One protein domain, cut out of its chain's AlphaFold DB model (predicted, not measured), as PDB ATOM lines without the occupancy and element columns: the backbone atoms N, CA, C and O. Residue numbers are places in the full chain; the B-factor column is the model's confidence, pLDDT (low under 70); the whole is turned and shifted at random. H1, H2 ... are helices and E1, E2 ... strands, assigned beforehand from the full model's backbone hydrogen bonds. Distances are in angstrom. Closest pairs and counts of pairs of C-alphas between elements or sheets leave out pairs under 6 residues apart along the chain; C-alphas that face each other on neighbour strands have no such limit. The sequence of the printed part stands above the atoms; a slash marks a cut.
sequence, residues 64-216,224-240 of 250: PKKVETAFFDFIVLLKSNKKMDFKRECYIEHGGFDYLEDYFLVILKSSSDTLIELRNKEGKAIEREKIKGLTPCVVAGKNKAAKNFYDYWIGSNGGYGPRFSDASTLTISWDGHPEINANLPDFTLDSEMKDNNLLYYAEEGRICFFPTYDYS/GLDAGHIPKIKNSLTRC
ATOM      1  N   PRO A  64     119.546  80.675 296.956       86.12
ATOM      2  CA  PRO A  64     119.610  81.788 297.891       86.12
ATOM      3  C   PRO A  64     118.487  82.800 297.649       86.12
ATOM      4  O   PRO A  64     118.271  83.246 296.524       86.12
ATOM      5  N   LYS A  65     117.835  83.258 298.724       84.94
ATOM      6  CA  LYS A  65     116.741  84.249 298.670       84.94
ATOM      7  C   LYS A  65     117.098  85.527 297.893       84.94
ATOM      8  O   LYS A  65     116.223  86.153 297.297       84.94
ATOM      9  N   LYS A  66     118.379  85.924 297.887       84.88
ATOM     10  CA  LYS A  66     118.881  87.059 297.085       84.88
ATOM     11  C   LYS A  66     118.694  86.807 295.583       84.88
ATOM     12  O   LYS A  66     118.245  87.704 294.881       84.88
ATOM     13  N   VAL A  67     118.986  85.590 295.118       87.12
ATOM     14  CA  VAL A  67     118.840  85.175 293.714       87.12
ATOM     15  C   VAL A  67     117.367  85.137 293.320       87.12
ATOM     16  O   VAL A  67     117.003  85.674 292.281       87.12
ATOM     17  N   GLU A  68     116.514  84.576 294.180       86.31
ATOM     18  CA  GLU A  68     115.057  84.563 293.994       86.31
ATOM     19  C   GLU A  68     114.478  85.966 293.859       86.31
ATOM     20  O   GLU A  68     113.807  86.278 292.877       86.31
ATOM     21  N   THR A  69     114.784  86.831 294.824       84.44
ATOM     22  CA  THR A  69     114.288  88.210 294.830       84.44
ATOM     23  C   THR A  69     114.721  88.932 293.560       84.44
ATOM     24  O   THR A  69     113.893  89.529 292.882       84.44
ATOM     25  N   ALA A  70     115.994  88.812 293.187       83.31
ATOM     26  CA  ALA A  70     116.517  89.498 292.020       83.31
ATOM     27  C   ALA A  70     115.979  88.931 290.693       83.31
ATOM     28  O   ALA A  70     115.696  89.696 289.772       83.31
ATOM     29  N   PHE A  71     115.755  87.614 290.599       87.19
ATOM     30  CA  PHE A  71     115.064  87.008 289.460       87.19
ATOM     31  C   PHE A  71     113.654  87.583 289.303       87.19
ATOM     32  O   PHE A  71     113.305  88.066 288.226       87.19
ATOM     33  N   PHE A  72     112.848  87.591 290.366       86.38
ATOM     34  CA  PHE A  72     111.483  88.113 290.287       86.38
ATOM     35  C   PHE A  72     111.436  89.626 290.073       86.38
ATOM     36  O   PHE A  72     110.594  90.087 289.303       86.38
ATOM     37  N   ASP A  73     112.355  90.394 290.657       84.00
ATOM     38  CA  ASP A  73     112.492  91.827 290.388       84.00
ATOM     39  C   ASP A  73     112.805  92.076 288.908       84.00
ATOM     40  O   ASP A  73     112.199  92.945 288.277       84.00
ATOM     41  N   PHE A  74     113.683  91.263 288.318       85.12
ATOM     42  CA  PHE A  74     113.973  91.305 286.891       85.12
ATOM     43  C   PHE A  74     112.742  90.935 286.047       85.12
ATOM     44  O   PHE A  74     112.391  91.650 285.110       85.12
ATOM     45  N   ILE A  75     111.996  89.889 286.404       87.56
ATOM     46  CA  ILE A  75     110.727  89.550 285.736       87.56
ATOM     47  C   ILE A  75     109.719  90.704 285.812       87.56
ATOM     48  O   ILE A  75     109.060  91.027 284.819       87.56
ATOM     49  N   VAL A  76     109.574  91.328 286.980       84.44
ATOM     50  CA  VAL A  76     108.671  92.464 287.199       84.44
ATOM     51  C   VAL A  76     109.095  93.637 286.334       84.44
ATOM     52  O   VAL A  76     108.245  94.232 285.667       84.44
ATOM     53  N   LEU A  77     110.396  93.915 286.275       82.44
ATOM     54  CA  LEU A  77     110.965  94.933 285.409       82.44
ATOM     55  C   LEU A  77     110.543  94.716 283.954       82.44
ATOM     56  O   LEU A  77     109.954  95.606 283.338       82.44
ATOM     57  N   LEU A  78     110.744  93.505 283.436       82.31
ATOM     58  CA  LEU A  78     110.399  93.146 282.063       82.31
ATOM     59  C   LEU A  78     108.894  93.215 281.779       82.31
ATOM     60  O   LEU A  78     108.474  93.704 280.729       82.31
ATOM     61  N   LYS A  79     108.055  92.750 282.711       81.25
ATOM     62  CA  LYS A  79     106.592  92.762 282.561       81.25
ATOM     63  C   LYS A  79     106.000  94.159 282.657       81.25
ATOM     64  O   LYS A  79     105.008  94.442 281.983       81.25
ATOM     65  N   SER A  80     106.568  95.009 283.507       73.31
ATOM     66  CA  SER A  80     106.052  96.353 283.757       73.31
ATOM     67  C   SER A  80     106.018  97.207 282.494       73.31
ATOM     68  O   SER A  80     105.116  98.021 282.311       73.31
ATOM     69  N   ASN A  81     106.931  96.914 281.576       63.97
ATOM     70  CA  ASN A  81     107.127  97.648 280.347       63.97
ATOM     71  C   ASN A  81     105.939  97.596 279.380       63.97
ATOM     72  O   ASN A  81     105.604  98.579 278.731       63.97
ATOM     73  N   LYS A  82     105.213  96.474 279.360       61.22
ATOM     74  CA  LYS A  82     104.016  96.322 278.517       61.22
ATOM     75  C   LYS A  82     102.875  97.261 278.880       61.22
ATOM     76  O   LYS A  82     101.980  97.474 278.071       61.22
ATOM     77  N   LYS A  83     102.838  97.720 280.131       56.38
ATOM     78  CA  LYS A  83     101.783  98.604 280.637       56.38
ATOM     79  C   LYS A  83     102.151 100.075 280.495       56.38
ATOM     80  O   LYS A  83     101.326 100.931 280.797       56.38
ATOM     81  N   MET A  84     103.382 100.362 280.093       55.69
ATOM     82  CA  MET A  84     103.852 101.722 279.945       55.69
ATOM     83  C   MET A  84     103.665 102.144 278.496       55.69
ATOM     84  O   MET A  84     104.313 101.628 277.590       55.69
ATOM     85  N   ASP A  85     102.744 103.082 278.295       54.69
ATOM     86  CA  ASP A  85     102.525 103.755 277.018       54.69
ATOM     87  C   ASP A  85     103.687 104.730 276.769       54.69
ATOM     88  O   ASP A  85     103.605 105.946 276.976       54.69
ATOM     89  N   PHE A  86     104.851 104.166 276.452       56.94
ATOM     90  CA  PHE A  86     106.048 104.933 276.171       56.94
ATOM     91  C   PHE A  86     105.903 105.600 274.810       56.94
ATOM     92  O   PHE A  86     106.193 105.016 273.774       56.94
ATOM     93  N   LYS A  87     105.525 106.882 274.818       54.16
ATOM     94  CA  LYS A  87     105.585 107.740 273.621       54.16
ATOM     95  C   LYS A  87     107.007 107.931 273.083       54.16
ATOM     96  O   LYS A  87     107.168 108.527 272.022       54.16
ATOM     97  N   ARG A  88     108.029 107.543 273.854       63.72
ATOM     98  CA  ARG A  88     109.446 107.676 273.518       63.72
ATOM     99  C   ARG A  88     110.252 106.557 274.150       63.72
ATOM    100  O   ARG A  88     110.028 106.179 275.296       63.72
ATOM    101  N   GLU A  89     111.235 106.121 273.394       74.25
ATOM    102  CA  GLU A  89     112.312 105.234 273.794       74.25
ATOM    103  C   GLU A  89     113.063 105.743 275.032       74.25
ATOM    104  O   GLU A  89     113.300 106.947 275.189       74.25
ATOM    105  N   CYS A  90     113.466 104.828 275.913       78.62
ATOM    106  CA  CYS A  90     114.072 105.190 277.189       78.62
ATOM    107  C   CYS A  90     115.059 104.126 277.692       78.62
ATOM    108  O   CYS A  90     115.137 103.021 277.153       78.62
ATOM    109  N   TYR A  91     115.842 104.472 278.714       81.75
ATOM    110  CA  TYR A  91     116.756 103.546 279.384       81.75
ATOM    111  C   TYR A  91     116.317 103.250 280.823       81.75
ATOM    112  O   TYR A  91     115.704 104.084 281.496       81.75
ATOM    113  N   ILE A  92     116.682 102.067 281.305       80.50
ATOM    114  CA  ILE A  92     116.401 101.565 282.650       80.50
ATOM    115  C   ILE A  92     117.717 101.186 283.324       80.50
ATOM    116  O   ILE A  92     118.543 100.511 282.718       80.50
ATOM    117  N   GLU A  93     117.873 101.571 284.590       80.06
ATOM    118  CA  GLU A  93     118.938 101.068 285.463       80.06
ATOM    119  C   GLU A  93     118.381  99.949 286.347       80.06
ATOM    120  O   GLU A  93     117.394 100.180 287.043       80.06
ATOM    121  N   HIS A  94     118.993  98.763 286.339       73.81
ATOM    122  CA  HIS A  94     118.475  97.589 287.070       73.81
ATOM    123  C   HIS A  94     119.396  97.066 288.183       73.81
ATOM    124  O   HIS A  94     119.138  96.006 288.736       73.81
ATOM    125  N   GLY A  95     120.451  97.800 288.552       67.88
ATOM    126  CA  GLY A  95     121.280  97.461 289.720       67.88
ATOM    127  C   GLY A  95     122.251  96.285 289.538       67.88
ATOM    128  O   GLY A  95     122.953  95.955 290.487       67.88
ATOM    129  N   GLY A  96     122.346  95.722 288.330       71.31
ATOM    130  CA  GLY A  96     123.311  94.681 287.963       71.31
ATOM    131  C   GLY A  96     122.920  93.259 288.331       71.31
ATOM    132  O   GLY A  96     121.776  92.996 288.692       71.31
ATOM    133  N   PHE A  97     123.877  92.344 288.158       75.88
ATOM    134  CA  PHE A  97     123.675  90.891 288.236       75.88
ATOM    135  C   PHE A  97     124.698  90.182 289.143       75.88
ATOM    136  O   PHE A  97     125.007  89.011 288.949       75.88
ATOM    137  N   ASP A  98     125.214  90.881 290.156       77.06
ATOM    138  CA  ASP A  98     126.197  90.373 291.132       77.06
ATOM    139  C   ASP A  98     125.717  89.136 291.916       77.06
ATOM    140  O   ASP A  98     126.504  88.395 292.489       77.06
ATOM    141  N   TYR A  99     124.409  88.893 291.952       80.62
ATOM    142  CA  TYR A  99     123.806  87.723 292.584       80.62
ATOM    143  C   TYR A  99     123.929  86.432 291.754       80.62
ATOM    144  O   TYR A  99     123.555  85.371 292.247       80.62
ATOM    145  N   LEU A 100     124.421  86.498 290.514       82.00
ATOM    146  CA  LEU A 100     124.511  85.356 289.600       82.00
ATOM    147  C   LEU A 100     125.830  84.562 289.707       82.00
ATOM    148  O   LEU A 100     126.156  83.839 288.785       82.00
ATOM    149  N   GLU A 101     126.602  84.633 290.794       81.69
ATOM    150  CA  GLU A 101     127.908  83.933 290.885       81.69
ATOM    151  C   GLU A 101     127.853  82.426 290.539       81.69
ATOM    152  O   GLU A 101     128.651  81.937 289.746       81.69
ATOM    153  N   ASP A 102     126.886  81.691 291.095       84.25
ATOM    154  CA  ASP A 102     126.664  80.259 290.821       84.25
ATOM    155  C   ASP A 102     125.491  80.015 289.843       84.25
ATOM    156  O   ASP A 102     124.988  78.890 289.715       84.25
ATOM    157  N   TYR A 103     125.001  81.068 289.184       87.19
ATOM    158  CA  TYR A 103     123.758  81.048 288.419       87.19
ATOM    159  C   TYR A 103     123.893  81.804 287.099       87.19
ATOM    160  O   TYR A 103     124.825  82.556 286.861       87.19
ATOM    161  N   PHE A 104     122.933  81.628 286.206       87.94
ATOM    162  CA  PHE A 104     122.833  82.474 285.027       87.94
ATOM    163  C   PHE A 104     121.389  82.577 284.563       87.94
ATOM    164  O   PHE A 104     120.581  81.668 284.772       87.94
ATOM    165  N   LEU A 105     121.056  83.706 283.945       88.38
ATOM    166  CA  LEU A 105     119.755  83.921 283.327       88.38
ATOM    167  C   LEU A 105     119.854  83.581 281.850       88.38
ATOM    168  O   LEU A 105     120.756  84.054 281.168       88.38
ATOM    169  N   VAL A 106     118.908  82.806 281.342       88.75
ATOM    170  CA  VAL A 106     118.773  82.528 279.912       88.75
ATOM    171  C   VAL A 106     117.444  83.088 279.438       88.75
ATOM    172  O   VAL A 106     116.396  82.762 279.980       88.75
ATOM    173  N   ILE A 107     117.481  83.933 278.418       90.06
ATOM    174  CA  ILE A 107     116.326  84.580 277.805       90.06
ATOM    175  C   ILE A 107     116.208  84.038 276.384       90.06
ATOM    176  O   ILE A 107     117.054  84.302 275.531       90.06
ATOM    177  N   LEU A 108     115.164  83.263 276.131       89.06
ATOM    178  CA  LEU A 108     114.932  82.540 274.888       89.06
ATOM    179  C   LEU A 108     113.748  83.159 274.153       89.06
ATOM    180  O   LEU A 108     112.630  83.206 274.678       89.06
ATOM    181  N   LYS A 109     113.977  83.598 272.916       87.12
ATOM    182  CA  LYS A 109     112.902  84.026 272.023       87.12
ATOM    183  C   LYS A 109     112.120  82.797 271.556       87.12
ATOM    184  O   LYS A 109     112.682  81.859 270.998       87.12
ATOM    185  N   SER A 110     110.811  82.829 271.751       82.75
ATOM    186  CA  SER A 110     109.841  81.909 271.158       82.75
ATOM    187  C   SER A 110     108.976  82.669 270.141       82.75
ATOM    188  O   SER A 110     109.067  83.889 270.024       82.75
ATOM    189  N   SER A 111     108.142  81.962 269.377       79.69
ATOM    190  CA  SER A 111     107.407  82.511 268.223       79.69
ATOM    191  C   SER A 111     106.633  83.802 268.520       79.69
ATOM    192  O   SER A 111     106.627  84.715 267.701       79.69
ATOM    193  N   SER A 112     106.003  83.889 269.691       78.38
ATOM    194  CA  SER A 112     105.245  85.067 270.145       78.38
ATOM    195  C   SER A 112     105.536  85.463 271.593       78.38
ATOM    196  O   SER A 112     105.000  86.455 272.080       78.38
ATOM    197  N   ASP A 113     106.399  84.713 272.274       86.56
ATOM    198  CA  ASP A 113     106.663  84.829 273.702       86.56
ATOM    199  C   ASP A 113     108.176  84.815 273.951       86.56
ATOM    200  O   ASP A 113     108.947  84.341 273.123       86.56
ATOM    201  N   THR A 114     108.605  85.268 275.122       89.62
ATOM    202  CA  THR A 114     109.972  85.078 275.615       89.62
ATOM    203  C   THR A 114     109.944  84.203 276.855       89.62
ATOM    204  O   THR A 114     109.171  84.465 277.775       89.62
ATOM    205  N   LEU A 115     110.776  83.167 276.881       92.06
ATOM    206  CA  LEU A 115     110.997  82.331 278.055       92.06
ATOM    207  C   LEU A 115     112.253  82.816 278.774       92.06
ATOM    208  O   LEU A 115     113.285  83.016 278.145       92.06
ATOM    209  N   ILE A 116     112.160  83.004 280.081       91.44
ATOM    210  CA  ILE A 116     113.274  83.408 280.928       91.44
ATOM    211  C   ILE A 116     113.498  82.290 281.923       91.44
ATOM    212  O   ILE A 116     112.576  81.913 282.639       91.44
ATOM    213  N   GLU A 117     114.711  81.772 281.967       91.50
ATOM    214  CA  GLU A 117     115.104  80.690 282.851       91.50
ATOM    215  C   GLU A 117     116.226  81.158 283.763       91.50
ATOM    216  O   GLU A 117     117.217  81.722 283.302       91.50
ATOM    217  N   LEU A 118     116.094  80.876 285.052       90.31
ATOM    218  CA  LEU A 118     117.225  80.868 285.962       90.31
ATOM    219  C   LEU A 118     117.834  79.470 285.918       90.31
ATOM    220  O   LEU A 118     117.138  78.473 286.139       90.31
ATOM    221  N   ARG A 119     119.128  79.387 285.637       88.62
ATOM    222  CA  ARG A 119     119.881  78.135 285.628       88.62
ATOM    223  C   ARG A 119     120.970  78.175 286.690       88.62
ATOM    224  O   ARG A 119     121.519  79.234 286.977       88.62
ATOM    225  N   ASN A 120     121.258  77.026 287.287       85.31
ATOM    226  CA  ASN A 120     122.418  76.865 288.163       85.31
ATOM    227  C   ASN A 120     123.692  76.619 287.336       85.31
ATOM    228  O   ASN A 120     123.614  76.404 286.126       85.31
ATOM    229  N   LYS A 121     124.865  76.607 287.970       82.31
ATOM    230  CA  LYS A 121     126.161  76.365 287.305       82.31
ATOM    231  C   LYS A 121     126.267  75.041 286.541       82.31
ATOM    232  O   LYS A 121     127.050  74.945 285.598       82.31
ATOM    233  N   GLU A 122     125.477  74.027 286.900       81.62
ATOM    234  CA  GLU A 122     125.387  72.765 286.152       81.62
ATOM    235  C   GLU A 122     124.533  72.888 284.874       81.62
ATOM    236  O   GLU A 122     124.394  71.929 284.116       81.62
ATOM    237  N   GLY A 123     123.947  74.059 284.622       81.31
ATOM    238  CA  GLY A 123     123.106  74.357 283.469       81.31
ATOM    239  C   GLY A 123     121.672  73.852 283.585       81.31
ATOM    240  O   GLY A 123     120.924  73.905 282.604       81.31
ATOM    241  N   LYS A 124     121.259  73.382 284.766       84.94
ATOM    242  CA  LYS A 124     119.892  72.931 285.027       84.94
ATOM    243  C   LYS A 124     118.995  74.142 285.281       84.94
ATOM    244  O   LYS A 124     119.305  74.975 286.127       84.94
ATOM    245  N   ALA A 125     117.860  74.206 284.582       86.75
ATOM    246  CA  ALA A 125     116.815  75.184 284.873       86.75
ATOM    247  C   ALA A 125     116.230  74.937 286.271       86.75
ATOM    248  O   ALA A 125     115.772  73.830 286.575       86.75
ATOM    249  N   ILE A 126     116.282  75.970 287.109       87.25
ATOM    250  CA  ILE A 126     115.799  75.967 288.493       87.25
ATOM    251  C   ILE A 126     114.620  76.915 288.727       87.25
ATOM    252  O   ILE A 126     113.974  76.805 289.759       87.25
ATOM    253  N   GLU A 127     114.337  77.823 287.796       88.75
ATOM    254  CA  GLU A 127     113.121  78.640 287.771       88.75
ATOM    255  C   GLU A 127     112.844  79.065 286.326       88.75
ATOM    256  O   GLU A 127     113.784  79.209 285.535       88.75
ATOM    257  N   ARG A 128     111.572  79.254 285.955       91.44
ATOM    258  CA  ARG A 128     111.215  79.703 284.605       91.44
ATOM    259  C   ARG A 128     109.962  80.562 284.565       91.44
ATOM    260  O   ARG A 128     108.954  80.242 285.180       91.44
ATOM    261  N   GLU A 129     109.995  81.591 283.728       92.12
ATOM    262  CA  GLU A 129     108.878  82.501 283.518       92.12
ATOM    263  C   GLU A 129     108.686  82.811 282.032       92.12
ATOM    264  O   GLU A 129     109.639  83.094 281.307       92.12
ATOM    265  N   LYS A 130     107.430  82.814 281.574       91.56
ATOM    266  CA  LYS A 130     107.080  83.146 280.189       91.56
ATOM    267  C   LYS A 130     106.462  84.541 280.103       91.56
ATOM    268  O   LYS A 130     105.426  84.816 280.706       91.56
ATOM    269  N   ILE A 131     107.042  85.418 279.288       88.69
ATOM    270  CA  ILE A 131     106.542  86.772 279.037       88.69
ATOM    271  C   ILE A 131     106.079  86.891 277.584       88.69
ATOM    272  O   ILE A 131     106.883  86.934 276.659       88.69
ATOM    273  N   LYS A 132     104.761  86.992 277.378       87.88
ATOM    274  CA  LYS A 132     104.177  87.125 276.028       87.88
ATOM    275  C   LYS A 132     104.611  88.394 275.302       87.88
ATOM    276  O   LYS A 132     104.771  89.393 275.973       87.88
ATOM    277  N   GLY A 133     104.745  88.442 273.985       84.12
ATOM    278  CA  GLY A 133     104.984  89.697 273.246       84.12
ATOM    279  C   GLY A 133     106.196  90.522 273.707       84.12
ATOM    280  O   GLY A 133     106.245  91.720 273.454       84.12
ATOM    281  N   LEU A 134     107.128  89.904 274.435       86.75
ATOM    282  CA  LEU A 134     108.447  90.454 274.699       86.75
ATOM    283  C   LEU A 134     109.374  89.856 273.646       86.75
ATOM    284  O   LEU A 134     109.278  88.658 273.380       86.75
ATOM    285  N   THR A 135     110.254  90.662 273.068       88.38
ATOM    286  CA  THR A 135     111.321  90.185 272.184       88.38
ATOM    287  C   THR A 135     112.669  90.648 272.738       88.38
ATOM    288  O   THR A 135     112.871  91.860 272.871       88.38
ATOM    289  N   PRO A 136     113.587  89.727 273.092       86.81
ATOM    290  CA  PRO A 136     114.917  90.099 273.537       86.81
ATOM    291  C   PRO A 136     115.721  90.621 272.351       86.81
ATOM    292  O   PRO A 136     115.674  90.075 271.247       86.81
ATOM    293  N   CYS A 137     116.487  91.672 272.586       84.19
ATOM    294  CA  CYS A 137     117.386  92.235 271.595       84.19
ATOM    295  C   CYS A 137     118.687  92.695 272.243       84.19
ATOM    296  O   CYS A 137     118.879  92.667 273.459       84.19
ATOM    297  N   VAL A 138     119.598  93.142 271.401       80.38
ATOM    298  CA  VAL A 138     120.821  93.829 271.793       80.38
ATOM    299  C   VAL A 138     120.897  95.135 271.030       80.38
ATOM    300  O   VAL A 138     120.534  95.202 269.853       80.38
ATOM    301  N   VAL A 139     121.396  96.183 271.676       76.94
ATOM    302  CA  VAL A 139     121.761  97.435 271.006       76.94
ATOM    303  C   VAL A 139     123.110  97.224 270.322       76.94
ATOM    304  O   VAL A 139     124.125  97.793 270.704       76.94
ATOM    305  N   ALA A 140     123.108  96.308 269.354       66.31
ATOM    306  CA  ALA A 140     124.260  95.845 268.608       66.31
ATOM    307  C   ALA A 140     123.986  95.927 267.112       66.31
ATOM    308  O   ALA A 140     122.899  95.579 266.637       66.31
ATOM    309  N   GLY A 141     124.998  96.356 266.362       53.50
ATOM    310  CA  GLY A 141     124.957  96.308 264.913       53.50
ATOM    311  C   GLY A 141     125.254  94.950 264.336       53.50
ATOM    312  O   GLY A 141     125.912  94.131 264.975       53.50
ATOM    313  N   LYS A 142     124.872  94.777 263.068       49.19
ATOM    314  CA  LYS A 142     125.358  93.685 262.225       49.19
ATOM    315  C   LYS A 142     126.891  93.779 262.195       49.19
ATOM    316  O   LYS A 142     127.438  94.640 261.509       49.19
ATOM    317  N   ASN A 143     127.561  92.931 262.981       52.69
ATOM    318  CA  ASN A 143     129.017  92.734 263.095       52.69
ATOM    319  C   ASN A 143     129.791  93.539 264.164       52.69
ATOM    320  O   ASN A 143     130.950  93.205 264.397       52.69
ATOM    321  N   LYS A 144     129.240  94.585 264.805       58.25
ATOM    322  CA  LYS A 144     129.973  95.377 265.826       58.25
ATOM    323  C   LYS A 144     129.035  95.948 266.883       58.25
ATOM    324  O   LYS A 144     128.326  96.924 266.640       58.25
ATOM    325  N   ALA A 145     129.064  95.347 268.066       54.62
ATOM    326  CA  ALA A 145     128.066  95.569 269.100       54.62
ATOM    327  C   ALA A 145     127.985  97.040 269.559       54.62
ATOM    328  O   ALA A 145     126.918  97.636 269.522       54.62
ATOM    329  N   ALA A 146     129.104  97.704 269.843       57.16
ATOM    330  CA  ALA A 146     129.052  99.103 270.282       57.16
ATOM    331  C   ALA A 146     129.069 100.156 269.170       57.16
ATOM    332  O   ALA A 146     128.642 101.291 269.392       57.16
ATOM    333  N   LYS A 147     129.559  99.804 267.974       60.97
ATOM    334  CA  LYS A 147     129.702 100.765 266.873       60.97
ATOM    335  C   LYS A 147     128.349 101.343 266.464       60.97
ATOM    336  O   LYS A 147     128.251 102.543 266.251       60.97
ATOM    337  N   ASN A 148     127.298 100.523 266.435       60.84
ATOM    338  CA  ASN A 148     125.964 101.008 266.082       60.84
ATOM    339  C   ASN A 148     125.387 101.974 267.109       60.84
ATOM    340  O   ASN A 148     124.720 102.923 266.711       60.84
ATOM    341  N   PHE A 149     125.660 101.778 268.403       67.75
ATOM    342  CA  PHE A 149     125.254 102.770 269.390       67.75
ATOM    343  C   PHE A 149     125.951 104.099 269.141       67.75
ATOM    344  O   PHE A 149     125.306 105.147 269.073       67.75
ATOM    345  N   TYR A 150     127.274 104.047 268.990       64.38
ATOM    346  CA  TYR A 150     128.053 105.245 268.744       64.38
ATOM    347  C   TYR A 150     127.549 105.957 267.490       64.38
ATOM    348  O   TYR A 150     127.159 107.112 267.584       64.38
ATOM    349  N   ASP A 151     127.449 105.263 266.359       68.06
ATOM    350  CA  ASP A 151     127.022 105.841 265.083       68.06
ATOM    351  C   ASP A 151     125.591 106.403 265.110       68.06
ATOM    352  O   ASP A 151     125.306 107.356 264.386       68.06
ATOM    353  N   TYR A 152     124.692 105.832 265.922       69.56
ATOM    354  CA  TYR A 152     123.291 106.253 265.975       69.56
ATOM    355  C   TYR A 152     123.031 107.399 266.971       69.56
ATOM    356  O   TYR A 152     122.264 108.302 266.646       69.56
ATOM    357  N   TRP A 153     123.640 107.395 268.169       69.50
ATOM    358  CA  TRP A 153     123.338 108.386 269.228       69.50
ATOM    359  C   TRP A 153     124.454 109.369 269.570       69.50
ATOM    360  O   TRP A 153     124.161 110.400 270.177       69.50
ATOM    361  N   ILE A 154     125.716 109.055 269.273       67.94
ATOM    362  CA  ILE A 154     126.867 109.888 269.677       67.94
ATOM    363  C   ILE A 154     127.580 110.499 268.465       67.94
ATOM    364  O   ILE A 154     128.018 111.646 268.519       67.94
ATOM    365  N   GLY A 155     127.738 109.729 267.395       64.12
ATOM    366  CA  GLY A 155     128.467 110.085 266.193       64.12
ATOM    367  C   GLY A 155     127.676 111.028 265.293       64.12
ATOM    368  O   GLY A 155     126.451 111.025 265.252       64.12
ATOM    369  N   SER A 156     128.405 111.826 264.522       56.16
ATOM    370  CA  SER A 156     127.866 112.767 263.534       56.16
ATOM    371  C   SER A 156     127.500 112.117 262.188       56.16
ATOM    372  O   SER A 156     126.941 112.785 261.324       56.16
ATOM    373  N   ASN A 157     127.772 110.818 262.010       55.19
ATOM    374  CA  ASN A 157     127.527 110.059 260.774       55.19
ATOM    375  C   ASN A 157     126.144 109.390 260.755       55.19
ATOM    376  O   ASN A 157     126.027 108.234 260.344       55.19
ATOM    377  N   GLY A 158     125.122 110.096 261.244       50.84
ATOM    378  CA  GLY A 158     123.787 109.551 261.460       50.84
ATOM    379  C   GLY A 158     123.300 108.673 260.303       50.84
ATOM    380  O   GLY A 158     123.247 109.115 259.156       50.84
ATOM    381  N   GLY A 159     122.913 107.436 260.625       54.22
ATOM    382  CA  GLY A 159     121.946 106.700 259.809       54.22
ATOM    383  C   GLY A 159     122.421 105.513 258.969       54.22
ATOM    384  O   GLY A 159     121.800 105.256 257.943       54.22
ATOM    385  N   TYR A 160     123.416 104.722 259.379       55.41
ATOM    386  CA  TYR A 160     123.742 103.485 258.642       55.41
ATOM    387  C   TYR A 160     123.678 102.226 259.510       55.41
ATOM    388  O   TYR A 160     124.689 101.589 259.793       55.41
ATOM    389  N   GLY A 161     122.466 101.834 259.910       56.34
ATOM    390  CA  GLY A 161     122.211 100.493 260.444       56.34
ATOM    391  C   GLY A 161     120.981 100.389 261.345       56.34
ATOM    392  O   GLY A 161     120.476 101.406 261.820       56.34
ATOM    393  N   PRO A 162     120.491  99.159 261.596       56.66
ATOM    394  CA  PRO A 162     119.436  98.938 262.570       56.66
ATOM    395  C   PRO A 162     119.919  99.345 263.967       56.66
ATOM    396  O   PRO A 162     121.053  99.063 264.370       56.66
ATOM    397  N   ARG A 163     119.020 100.021 264.683       72.44
ATOM    398  CA  ARG A 163     119.197 100.531 266.046       72.44
ATOM    399  C   ARG A 163     119.555  99.430 267.048       72.44
ATOM    400  O   ARG A 163     120.329  99.639 267.977       72.44
ATOM    401  N   PHE A 164     118.947  98.271 266.857       78.56
ATOM    402  CA  PHE A 164     119.081  97.079 267.672       78.56
ATOM    403  C   PHE A 164     118.900  95.851 266.781       78.56
ATOM    404  O   PHE A 164     118.398  95.952 265.660       78.56
ATOM    405  N   SER A 165     119.280  94.693 267.303       80.31
ATOM    406  CA  SER A 165     119.105  93.401 266.650       80.31
ATOM    407  C   SER A 165     118.375  92.444 267.582       80.31
ATOM    408  O   SER A 165     118.763  92.309 268.743       80.31
ATOM    409  N   ASP A 166     117.334  91.782 267.079       85.19
ATOM    410  CA  ASP A 166     116.635  90.718 267.804       85.19
ATOM    411  C   ASP A 166     117.589  89.550 268.082       85.19
ATOM    412  O   ASP A 166     118.283  89.077 267.180       85.19
ATOM    413  N   ALA A 167     117.575  89.050 269.314       81.31
ATOM    414  CA  ALA A 167     118.340  87.881 269.725       81.31
ATOM    415  C   ALA A 167     117.445  86.639 269.770       81.31
ATOM    416  O   ALA A 167     116.286  86.708 270.178       81.31
ATOM    417  N   SER A 168     117.981  85.491 269.353       83.31
ATOM    418  CA  SER A 168     117.310  84.200 269.557       83.31
ATOM    419  C   SER A 168     117.489  83.722 270.998       83.31
ATOM    420  O   SER A 168     116.537  83.248 271.616       83.31
ATOM    421  N   THR A 169     118.685  83.933 271.547       83.56
ATOM    422  CA  THR A 169     119.043  83.620 272.931       83.56
ATOM    423  C   THR A 169     119.906  84.736 273.499       83.56
ATOM    424  O   THR A 169     120.831  85.195 272.831       83.56
ATOM    425  N   LEU A 170     119.643  85.136 274.741       83.75
ATOM    426  CA  LEU A 170     120.562  85.911 275.571       83.75
ATOM    427  C   LEU A 170     120.876  85.121 276.835       83.75
ATOM    428  O   LEU A 170     119.970  84.572 277.452       83.75
ATOM    429  N   THR A 171     122.131  85.112 277.245       83.88
ATOM    430  CA  THR A 171     122.581  84.536 278.506       83.88
ATOM    431  C   THR A 171     123.245  85.634 279.315       83.88
ATOM    432  O   THR A 171     124.115  86.321 278.791       83.88
ATOM    433  N   ILE A 172     122.841  85.802 280.568       83.19
ATOM    434  CA  ILE A 172     123.426  86.750 281.514       83.19
ATOM    435  C   ILE A 172     124.111  85.944 282.612       83.19
ATOM    436  O   ILE A 172     123.459  85.136 283.275       83.19
ATOM    437  N   SER A 173     125.401  86.169 282.803       81.69
ATOM    438  CA  SER A 173     126.246  85.475 283.774       81.69
ATOM    439  C   SER A 173     127.100  86.462 284.567       81.69
ATOM    440  O   SER A 173     127.178  87.644 284.231       81.69
ATOM    441  N   TRP A 174     127.734  85.978 285.632       77.94
ATOM    442  CA  TRP A 174     128.672  86.756 286.432       77.94
ATOM    443  C   TRP A 174     130.039  86.069 286.490       77.94
ATOM    444  O   TRP A 174     130.149  84.979 287.044       77.94
ATOM    445  N   ASP A 175     131.074  86.727 285.961       66.69
ATOM    446  CA  ASP A 175     132.481  86.305 286.085       66.69
ATOM    447  C   ASP A 175     133.336  87.482 286.595       66.69
ATOM    448  O   ASP A 175     134.077  88.157 285.878       66.69
ATOM    449  N   GLY A 176     133.092  87.871 287.853       68.31
ATOM    450  CA  GLY A 176     133.668  89.075 288.477       68.31
ATOM    451  C   GLY A 176     133.083  90.404 287.971       68.31
ATOM    452  O   GLY A 176     133.359  91.460 288.537       68.31
ATOM    453  N   HIS A 177     132.268  90.351 286.920       67.62
ATOM    454  CA  HIS A 177     131.482  91.437 286.350       67.62
ATOM    455  C   HIS A 177     130.302  90.836 285.562       67.62
ATOM    456  O   HIS A 177     130.347  89.649 285.223       67.62
ATOM    457  N   PRO A 178     129.226  91.601 285.298       67.94
ATOM    458  CA  PRO A 178     128.065  91.057 284.611       67.94
ATOM    459  C   PRO A 178     128.362  90.943 283.112       67.94
ATOM    460  O   PRO A 178     128.718  91.919 282.443       67.94
ATOM    461  N   GLU A 179     128.201  89.733 282.598       72.50
ATOM    462  CA  GLU A 179     128.439  89.370 281.209       72.50
ATOM    463  C   GLU A 179     127.131  88.990 280.534       72.50
ATOM    464  O   GLU A 179     126.274  88.322 281.110       72.50
ATOM    465  N   ILE A 180     126.995  89.397 279.282       72.44
ATOM    466  CA  ILE A 180     125.882  89.068 278.414       72.44
ATOM    467  C   ILE A 180     126.457  88.401 277.173       72.44
ATOM    468  O   ILE A 180     127.290  88.948 276.451       72.44
ATOM    469  N   ASN A 181     125.961  87.209 276.890       72.69
ATOM    470  CA  ASN A 181     126.226  86.482 275.665       72.69
ATOM    471  C   ASN A 181     124.939  86.456 274.847       72.69
ATOM    472  O   ASN A 181     123.875  86.157 275.380       72.69
ATOM    473  N   ALA A 182     125.007  86.798 273.562       67.06
ATOM    474  CA  ALA A 182     123.838  86.797 272.691       67.06
ATOM    475  C   ALA A 182     124.080  85.946 271.454       67.06
ATOM    476  O   ALA A 182     125.086  86.104 270.762       67.06
ATOM    477  N   ASN A 183     123.113  85.083 271.156       67.00
ATOM    478  CA  ASN A 183     123.025  84.390 269.887       67.00
ATOM    479  C   ASN A 183     122.098  85.172 268.956       67.00
ATOM    480  O   ASN A 183     120.955  85.486 269.306       67.00
ATOM    481  N   LEU A 184     122.603  85.500 267.771       67.31
ATOM    482  CA  LEU A 184     121.911  86.329 266.801       67.31
ATOM    483  C   LEU A 184     121.774  85.519 265.502       67.31
ATOM    484  O   LEU A 184     122.760  84.939 265.051       67.31
ATOM    485  N   PRO A 185     120.575  85.437 264.892       59.53
ATOM    486  CA  PRO A 185     120.302  84.488 263.805       59.53
ATOM    487  C   PRO A 185     121.269  84.569 262.618       59.53
ATOM    488  O   PRO A 185     121.585  83.547 262.011       59.53
ATOM    489  N   ASP A 186     121.763  85.773 262.319       60.97
ATOM    490  CA  ASP A 186     122.593  86.034 261.143       60.97
ATOM    491  C   ASP A 186     124.059  86.359 261.489       60.97
ATOM    492  O   ASP A 186     124.822  86.753 260.602       60.97
ATOM    493  N   PHE A 187     124.459  86.296 262.767       60.19
ATOM    494  CA  PHE A 187     125.781  86.758 263.200       60.19
ATOM    495  C   PHE A 187     126.242  86.146 264.525       60.19
ATOM    496  O   PHE A 187     125.480  85.980 265.472       60.19
ATOM    497  N   THR A 188     127.545  85.894 264.612       55.03
ATOM    498  CA  THR A 188     128.221  85.569 265.869       55.03
ATOM    499  C   THR A 188     128.779  86.859 266.455       55.03
ATOM    500  O   THR A 188     129.431  87.626 265.746       55.03
ATOM    501  N   LEU A 189     128.532  87.122 267.738       56.91
ATOM    502  CA  LEU A 189     129.299  88.133 268.459       56.91
ATOM    503  C   LEU A 189     130.657  87.536 268.817       56.91
ATOM    504  O   LEU A 189     130.732  86.537 269.528       56.91
ATOM    505  N   ASP A 190     131.725  88.155 268.325       49.12
ATOM    506  CA  ASP A 190     133.097  87.695 268.564       49.12
ATOM    507  C   ASP A 190     133.628  88.063 269.965       49.12
ATOM    508  O   ASP A 190     134.751  87.700 270.310       49.12
ATOM    509  N   SER A 191     132.844  88.776 270.784       51.66
ATOM    510  CA  SER A 191     133.265  89.281 272.097       51.66
ATOM    511  C   SER A 191     132.146  89.236 273.139       51.66
ATOM    512  O   SER A 191     131.001  89.576 272.830       51.66
ATOM    513  N   GLU A 192     132.518  88.905 274.376       55.50
ATOM    514  CA  GLU A 192     131.681  89.006 275.578       55.50
ATOM    515  C   GLU A 192     131.150  90.443 275.724       55.50
ATOM    516  O   GLU A 192     131.890  91.414 275.550       55.50
ATOM    517  N   MET A 193     129.853  90.609 275.985       65.56
ATOM    518  CA  MET A 193     129.251  91.926 276.185       65.56
ATOM    519  C   MET A 193     129.175  92.192 277.684       65.56
ATOM    520  O   MET A 193     128.469  91.483 278.387       65.56
ATOM    521  N   LYS A 194     129.853  93.213 278.203       64.38
ATOM    522  CA  LYS A 194     129.676  93.602 279.605       64.38
ATOM    523  C   LYS A 194     128.390  94.400 279.740       64.38
ATOM    524  O   LYS A 194     128.085  95.233 278.880       64.38
ATOM    525  N   ASP A 195     127.659  94.179 280.817       66.44
ATOM    526  CA  ASP A 195     126.515  95.007 281.173       66.44
ATOM    527  C   ASP A 195     126.947  96.118 282.135       66.44
ATOM    528  O   ASP A 195     127.634  95.880 283.121       66.44
ATOM    529  N   ASN A 196     126.535  97.354 281.873       66.56
ATOM    530  CA  ASN A 196     126.732  98.468 282.808       66.56
ATOM    531  C   ASN A 196     125.439  98.795 283.569       66.56
ATOM    532  O   ASN A 196     125.194  99.941 283.953       66.56
ATOM    533  N   ASN A 197     124.615  97.772 283.789       73.06
ATOM    534  CA  ASN A 197     123.322  97.821 284.458       73.06
ATOM    535  C   ASN A 197     122.288  98.641 283.683       73.06
ATOM    536  O   ASN A 197     121.471  99.333 284.298       73.06
ATOM    537  N   LEU A 198     122.363  98.622 282.350       76.00
ATOM    538  CA  LEU A 198     121.492  99.404 281.483       76.00
ATOM    539  C   LEU A 198     120.687  98.486 280.569       76.00
ATOM    540  O   LEU A 198     121.233  97.690 279.808       76.00
ATOM    541  N   LEU A 199     119.375  98.697 280.565       81.25
ATOM    542  CA  LEU A 199     118.474  98.141 279.564       81.25
ATOM    543  C   LEU A 199     117.918  99.266 278.713       81.25
ATOM    544  O   LEU A 199     117.531 100.324 279.214       81.25
ATOM    545  N   TYR A 200     117.865  99.018 277.416       79.06
ATOM    546  CA  TYR A 200     117.230  99.883 276.451       79.06
ATOM    547  C   TYR A 200     115.806  99.406 276.210       79.06
ATOM    548  O   TYR A 200     115.601  98.263 275.794       79.06
ATOM    549  N   TYR A 201     114.821 100.272 276.427       78.44
ATOM    550  CA  TYR A 201     113.472  99.983 275.978       78.44
ATOM    551  C   TYR A 201     113.233 100.541 274.583       78.44
ATOM    552  O   TYR A 201     113.276 101.756 274.365       78.44
ATOM    553  N   ALA A 202     112.984  99.620 273.659       69.94
ATOM    554  CA  ALA A 202     112.666  99.903 272.277       69.94
ATOM    555  C   ALA A 202     111.158  99.760 272.037       69.94
ATOM    556  O   ALA A 202     110.422  99.168 272.828       69.94
ATOM    557  N   GLU A 203     110.693 100.300 270.917       71.56
ATOM    558  CA  GLU A 203     109.296 100.184 270.505       71.56
ATOM    559  C   GLU A 203     108.873  98.713 270.280       71.56
ATOM    560  O   GLU A 203     109.696  97.824 270.029       71.56
ATOM    561  N   GLU A 204     107.558  98.471 270.348       73.81
ATOM    562  CA  GLU A 204     106.901  97.192 270.012       73.81
ATOM    563  C   GLU A 204     107.268  95.994 270.914       73.81
ATOM    564  O   GLU A 204     107.374  94.857 270.455       73.81
ATOM    565  N   GLY A 205     107.452  96.219 272.219       77.94
ATOM    566  CA  GLY A 205     107.692  95.128 273.174       77.94
ATOM    567  C   GLY A 205     109.110  94.554 273.110       77.94
ATOM    568  O   GLY A 205     109.347  93.414 273.512       77.94
ATOM    569  N   ARG A 206     110.069  95.335 272.612       83.50
ATOM    570  CA  ARG A 206     111.485  94.973 272.586       83.50
ATOM    571  C   ARG A 206     112.218  95.526 273.796       83.50
ATOM    572  O   ARG A 206     112.144  96.715 274.098       83.50
ATOM    573  N   ILE A 207     112.984  94.664 274.455       83.69
ATOM    574  CA  ILE A 207     113.947  95.091 275.466       83.69
ATOM    575  C   ILE A 207     115.342  94.672 275.040       83.69
ATOM    576  O   ILE A 207     115.607  93.488 274.811       83.69
ATOM    577  N   CYS A 208     116.214  95.662 274.888       83.25
ATOM    578  CA  CYS A 208     117.541  95.438 274.358       83.25
ATOM    579  C   CYS A 208     118.607  95.643 275.423       83.25
ATOM    580  O   CYS A 208     118.599  96.627 276.159       83.25
ATOM    581  N   PHE A 209     119.564  94.730 275.457       80.81
ATOM    582  CA  PHE A 209     120.734  94.846 276.311       80.81
ATOM    583  C   PHE A 209     121.825  95.651 275.616       80.81
ATOM    584  O   PHE A 209     121.968  95.589 274.389       80.81
ATOM    585  N   PHE A 210     122.593  96.416 276.387       74.19
ATOM    586  CA  PHE A 210     123.690  97.207 275.846       74.19
ATOM    587  C   PHE A 210     125.005  96.427 275.897       74.19
ATOM    588  O   PHE A 210     125.491  96.128 276.986       74.19
ATOM    589  N   PRO A 211     125.636  96.155 274.747       64.81
ATOM    590  CA  PRO A 211     126.990  95.642 274.728       64.81
ATOM    591  C   PRO A 211     127.994  96.718 275.114       64.81
ATOM    592  O   PRO A 211     128.310  97.605 274.315       64.81
ATOM    593  N   THR A 212     128.551  96.630 276.315       56.88
ATOM    594  CA  THR A 212     129.682  97.472 276.701       56.88
ATOM    595  C   THR A 212     130.952  96.635 276.622       56.88
ATOM    596  O   THR A 212     131.001  95.518 277.122       56.88
ATOM    597  N   TYR A 213     131.971  97.109 275.909       57.03
ATOM    598  CA  TYR A 213     133.285  96.476 275.979       57.03
ATOM    599  C   TYR A 213     134.331  97.551 276.189       57.03
ATOM    600  O   TYR A 213     134.447  98.489 275.400       57.03
ATOM    601  N   ASP A 214     135.082  97.349 277.258       49.53
ATOM    602  CA  ASP A 214     136.279  98.060 277.651       49.53
ATOM    603  C   ASP A 214     137.402  97.024 277.658       49.53
ATOM    604  O   ASP A 214     137.420  96.135 278.507       49.53
ATOM    605  N   TYR A 215     138.282  97.105 276.661       39.31
ATOM    606  CA  TYR A 215     139.693  96.809 276.856       39.31
ATOM    607  C   TYR A 215     140.494  97.597 275.824       39.31
ATOM    608  O   TYR A 215     140.362  97.428 274.607       39.31
ATOM    609  N   SER A 216     141.317  98.502 276.337       42.91
ATOM    610  CA  SER A 216     142.284  99.271 275.572       42.91
ATOM    611  C   SER A 216     143.218  98.347 274.779       42.91
ATOM    612  O   SER A 216     144.092  97.685 275.322       42.91
ATOM    613  N   GLY A 224     134.297  98.239 272.137       49.50
ATOM    614  CA  GLY A 224     132.953  98.439 272.659       49.50
ATOM    615  C   GLY A 224     132.634  99.864 273.134       49.50
ATOM    616  O   GLY A 224     133.361 100.827 272.898       49.50
ATOM    617  N   LEU A 225     131.501 100.011 273.823       53.44
ATOM    618  CA  LEU A 225     131.130 101.287 274.406       53.44
ATOM    619  C   LEU A 225     131.998 101.503 275.649       53.44
ATOM    620  O   LEU A 225     131.790 100.827 276.653       53.44
ATOM    621  N   ASP A 226     132.979 102.403 275.549       57.41
ATOM    622  CA  ASP A 226     133.812 102.835 276.681       57.41
ATOM    623  C   ASP A 226     132.907 103.280 277.845       57.41
ATOM    624  O   ASP A 226     131.924 103.997 277.631       57.41
ATOM    625  N   ALA A 227     133.230 102.869 279.076       59.88
ATOM    626  CA  ALA A 227     132.530 103.292 280.288       59.88
ATOM    627  C   ALA A 227     132.403 104.830 280.378       59.88
ATOM    628  O   ALA A 227     131.385 105.347 280.849       59.88
ATOM    629  N   GLY A 228     133.368 105.581 279.833       62.28
ATOM    630  CA  GLY A 228     133.322 107.041 279.697       62.28
ATOM    631  C   GLY A 228     132.192 107.578 278.802       62.28
ATOM    632  O   GLY A 228     131.842 108.756 278.884       62.28
ATOM    633  N   HIS A 229     131.568 106.737 277.973       68.00
ATOM    634  CA  HIS A 229     130.404 107.088 277.157       68.00
ATOM    635  C   HIS A 229     129.064 106.853 277.863       68.00
ATOM    636  O   HIS A 229     128.063 107.418 277.418       68.00
ATOM    637  N   ILE A 230     129.023 106.120 278.981       71.25
ATOM    638  CA  ILE A 230     127.793 105.875 279.754       71.25
ATOM    639  C   ILE A 230     127.078 107.181 280.151       71.25
ATOM    640  O   ILE A 230     125.868 107.274 279.930       71.25
ATOM    641  N   PRO A 231     127.763 108.234 280.646       76.50
ATOM    642  CA  PRO A 231     127.110 109.517 280.913       76.50
ATOM    643  C   PRO A 231     126.469 110.142 279.668       76.50
ATOM    644  O   PRO A 231     125.393 110.728 279.760       76.50
ATOM    645  N   LYS A 232     127.085 109.985 278.486       72.38
ATOM    646  CA  LYS A 232     126.507 110.486 277.230       72.38
ATOM    647  C   LYS A 232     125.238 109.719 276.860       72.38
ATOM    648  O   LYS A 232     124.274 110.359 276.465       72.38
ATOM    649  N   ILE A 233     125.187 108.397 277.071       72.94
ATOM    650  CA  ILE A 233     123.951 107.608 276.887       72.94
ATOM    651  C   ILE A 233     122.822 108.172 277.743       72.94
ATOM    652  O   ILE A 233     121.733 108.434 277.237       72.94
ATOM    653  N   LYS A 234     123.098 108.384 279.035       78.12
ATOM    654  CA  LYS A 234     122.108 108.886 279.997       78.12
ATOM    655  C   LYS A 234     121.614 110.293 279.657       78.12
ATOM    656  O   LYS A 234     120.488 110.629 279.995       78.12
ATOM    657  N   ASN A 235     122.437 111.091 278.976       78.44
ATOM    658  CA  ASN A 235     122.049 112.412 278.483       78.44
ATOM    659  C   ASN A 235     121.272 112.348 277.155       78.44
ATOM    660  O   ASN A 235     120.419 113.199 276.915       78.44
ATOM    661  N   SER A 236     121.560 111.367 276.292       73.25
ATOM    662  CA  SER A 236     120.911 111.212 274.981       73.25
ATOM    663  C   SER A 236     119.566 110.481 275.041       73.25
ATOM    664  O   SER A 236     118.729 110.672 274.161       73.25
ATOM    665  N   LEU A 237     119.343 109.636 276.052       76.31
ATOM    666  CA  LEU A 237     118.107 108.871 276.235       76.31
ATOM    667  C   LEU A 237     117.345 109.346 277.473       76.31
ATOM    668  O   LEU A 237     117.929 109.687 278.496       76.31
ATOM    669  N   THR A 238     116.013 109.314 277.410       80.50
ATOM    670  CA  THR A 238     115.184 109.600 278.590       80.50
ATOM    671  C   THR A 238     115.237 108.411 279.553       80.50
ATOM    672  O   THR A 238     115.270 107.265 279.113       80.50
ATOM    673  N   ARG A 239     115.234 108.648 280.869       82.25
ATOM    674  CA  ARG A 239     115.128 107.576 281.872       82.25
ATOM    675  C   ARG A 239     113.680 107.090 281.975       82.25
ATOM    676  O   ARG A 239     112.777 107.910 282.135       82.25
ATOM    677  N   CYS A 240     113.446 105.780 281.929       76.69
ATOM    678  CA  CYS A 240     112.111 105.228 282.153       76.69
ATOM    679  C   CYS A 240     111.717 105.339 283.648       76.69
ATOM    680  O   CYS A 240     112.575 105.163 284.523       76.69
TER     681      CYS A 240
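What this domain is: This is residues 64 to 216 and 224 to 240 of the 250 residues of an uncharacterized protein of Candidatus Woesearchaeota archaeon (UniProt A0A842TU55). A twisted five-strand sheet, E4 E3 E2 E6 E7, has one face covered by the long helix H1, along E4 and E3, and by a smaller four-strand sheet, E1 E8 E9 E5, partly face to face with it as a sandwich. The short helices H2 and H3 lie at the far end from E4, beyond the smaller sheet. The printed part has 170 residues, with three named helices and nine named strands in the order H1 E1 E2 E3 E4 E5 H2 E6 E7 E8 E9 H3. The larger sheet is antiparallel, the smaller mixed, and the class is mixed, helices and strands. The whole is compact, with a radius of gyration of the C-alphas of 15.3 A and spans of 46 by 39 by 30 A.

Where its parts are: The larger sheet holds E2, residues 103 to 109, 19.9 A; E3, residues 113 to 120, 22.8 A; E4, residues 125 to 132, 19.5 A; E6, residues 169 to 174, 16.9 A; and E7, residues 178 to 184, 19.4 A. The smaller holds E1, residues 90 to 93; E5, residues 135 to 138; E8, residues 198 to 202; and E9, residues 206 to 209. H1, residues 65 to 83, measures 27.5 A from C-alpha 65 at (116.741, 84.249, 298.670). H2 is residues 145 to 154, and H3, residues 227 to 236, ends with C-alpha 236 at (120.911, 111.212, 274.981).

How they stand to each other: E2, E3 and E4 form a meander, each strand the antiparallel neighbour of the one before; N 106 and O 117 are 2.8 A apart, N 116 and O 129 2.8 A. E2 is antiparallel to E6, with N 107 and O 170 at 2.7 A, and E6 and E7 form a hairpin, with N 171 and O 181 at 2.8 A. H1 is on this sheet at a height of 9.7 A, along the strands, at 10 degrees to E3 on the local plane. Between the sheets, the closest C-alphas of E3 and E5 are those of Thr 114 and Thr 135, 6.3 A. In the smaller sheet E1 and E8 are antiparallel, with N 92 and O 199 at 2.9 A; E8 and E9 form a hairpin, with N 200 and O 208 at 2.8 A; E9 and E5 are parallel, with N 137 and O 207 at 3.0 A. H3 only grazes this sheet, with residues 230 to 236. H2 and H3 only just touch, with 3 pairs of C-alphas within 8 A, the closest Trp 153 and Ser 236 at 6.9 A. O i to N i+4 pairs within hydrogen-bond range number 12 of 15 in H1, 5 of 6 in H2 and 4 of 6 in H3.

The domain as a whole: The two C-alphas farthest apart, those of Pro 64 and Asn 157, are 47.3 A apart. Residues 217 to 223 are not printed, and C-alphas 216 and 224 are 9.8 A apart across the cut. The links from H2 to E6 and from E7 to E8 are long. The mean pLDDT of the printed part is 73.7, and 64 residues are under 70, among them residues 140 to 162 and 182 to 196.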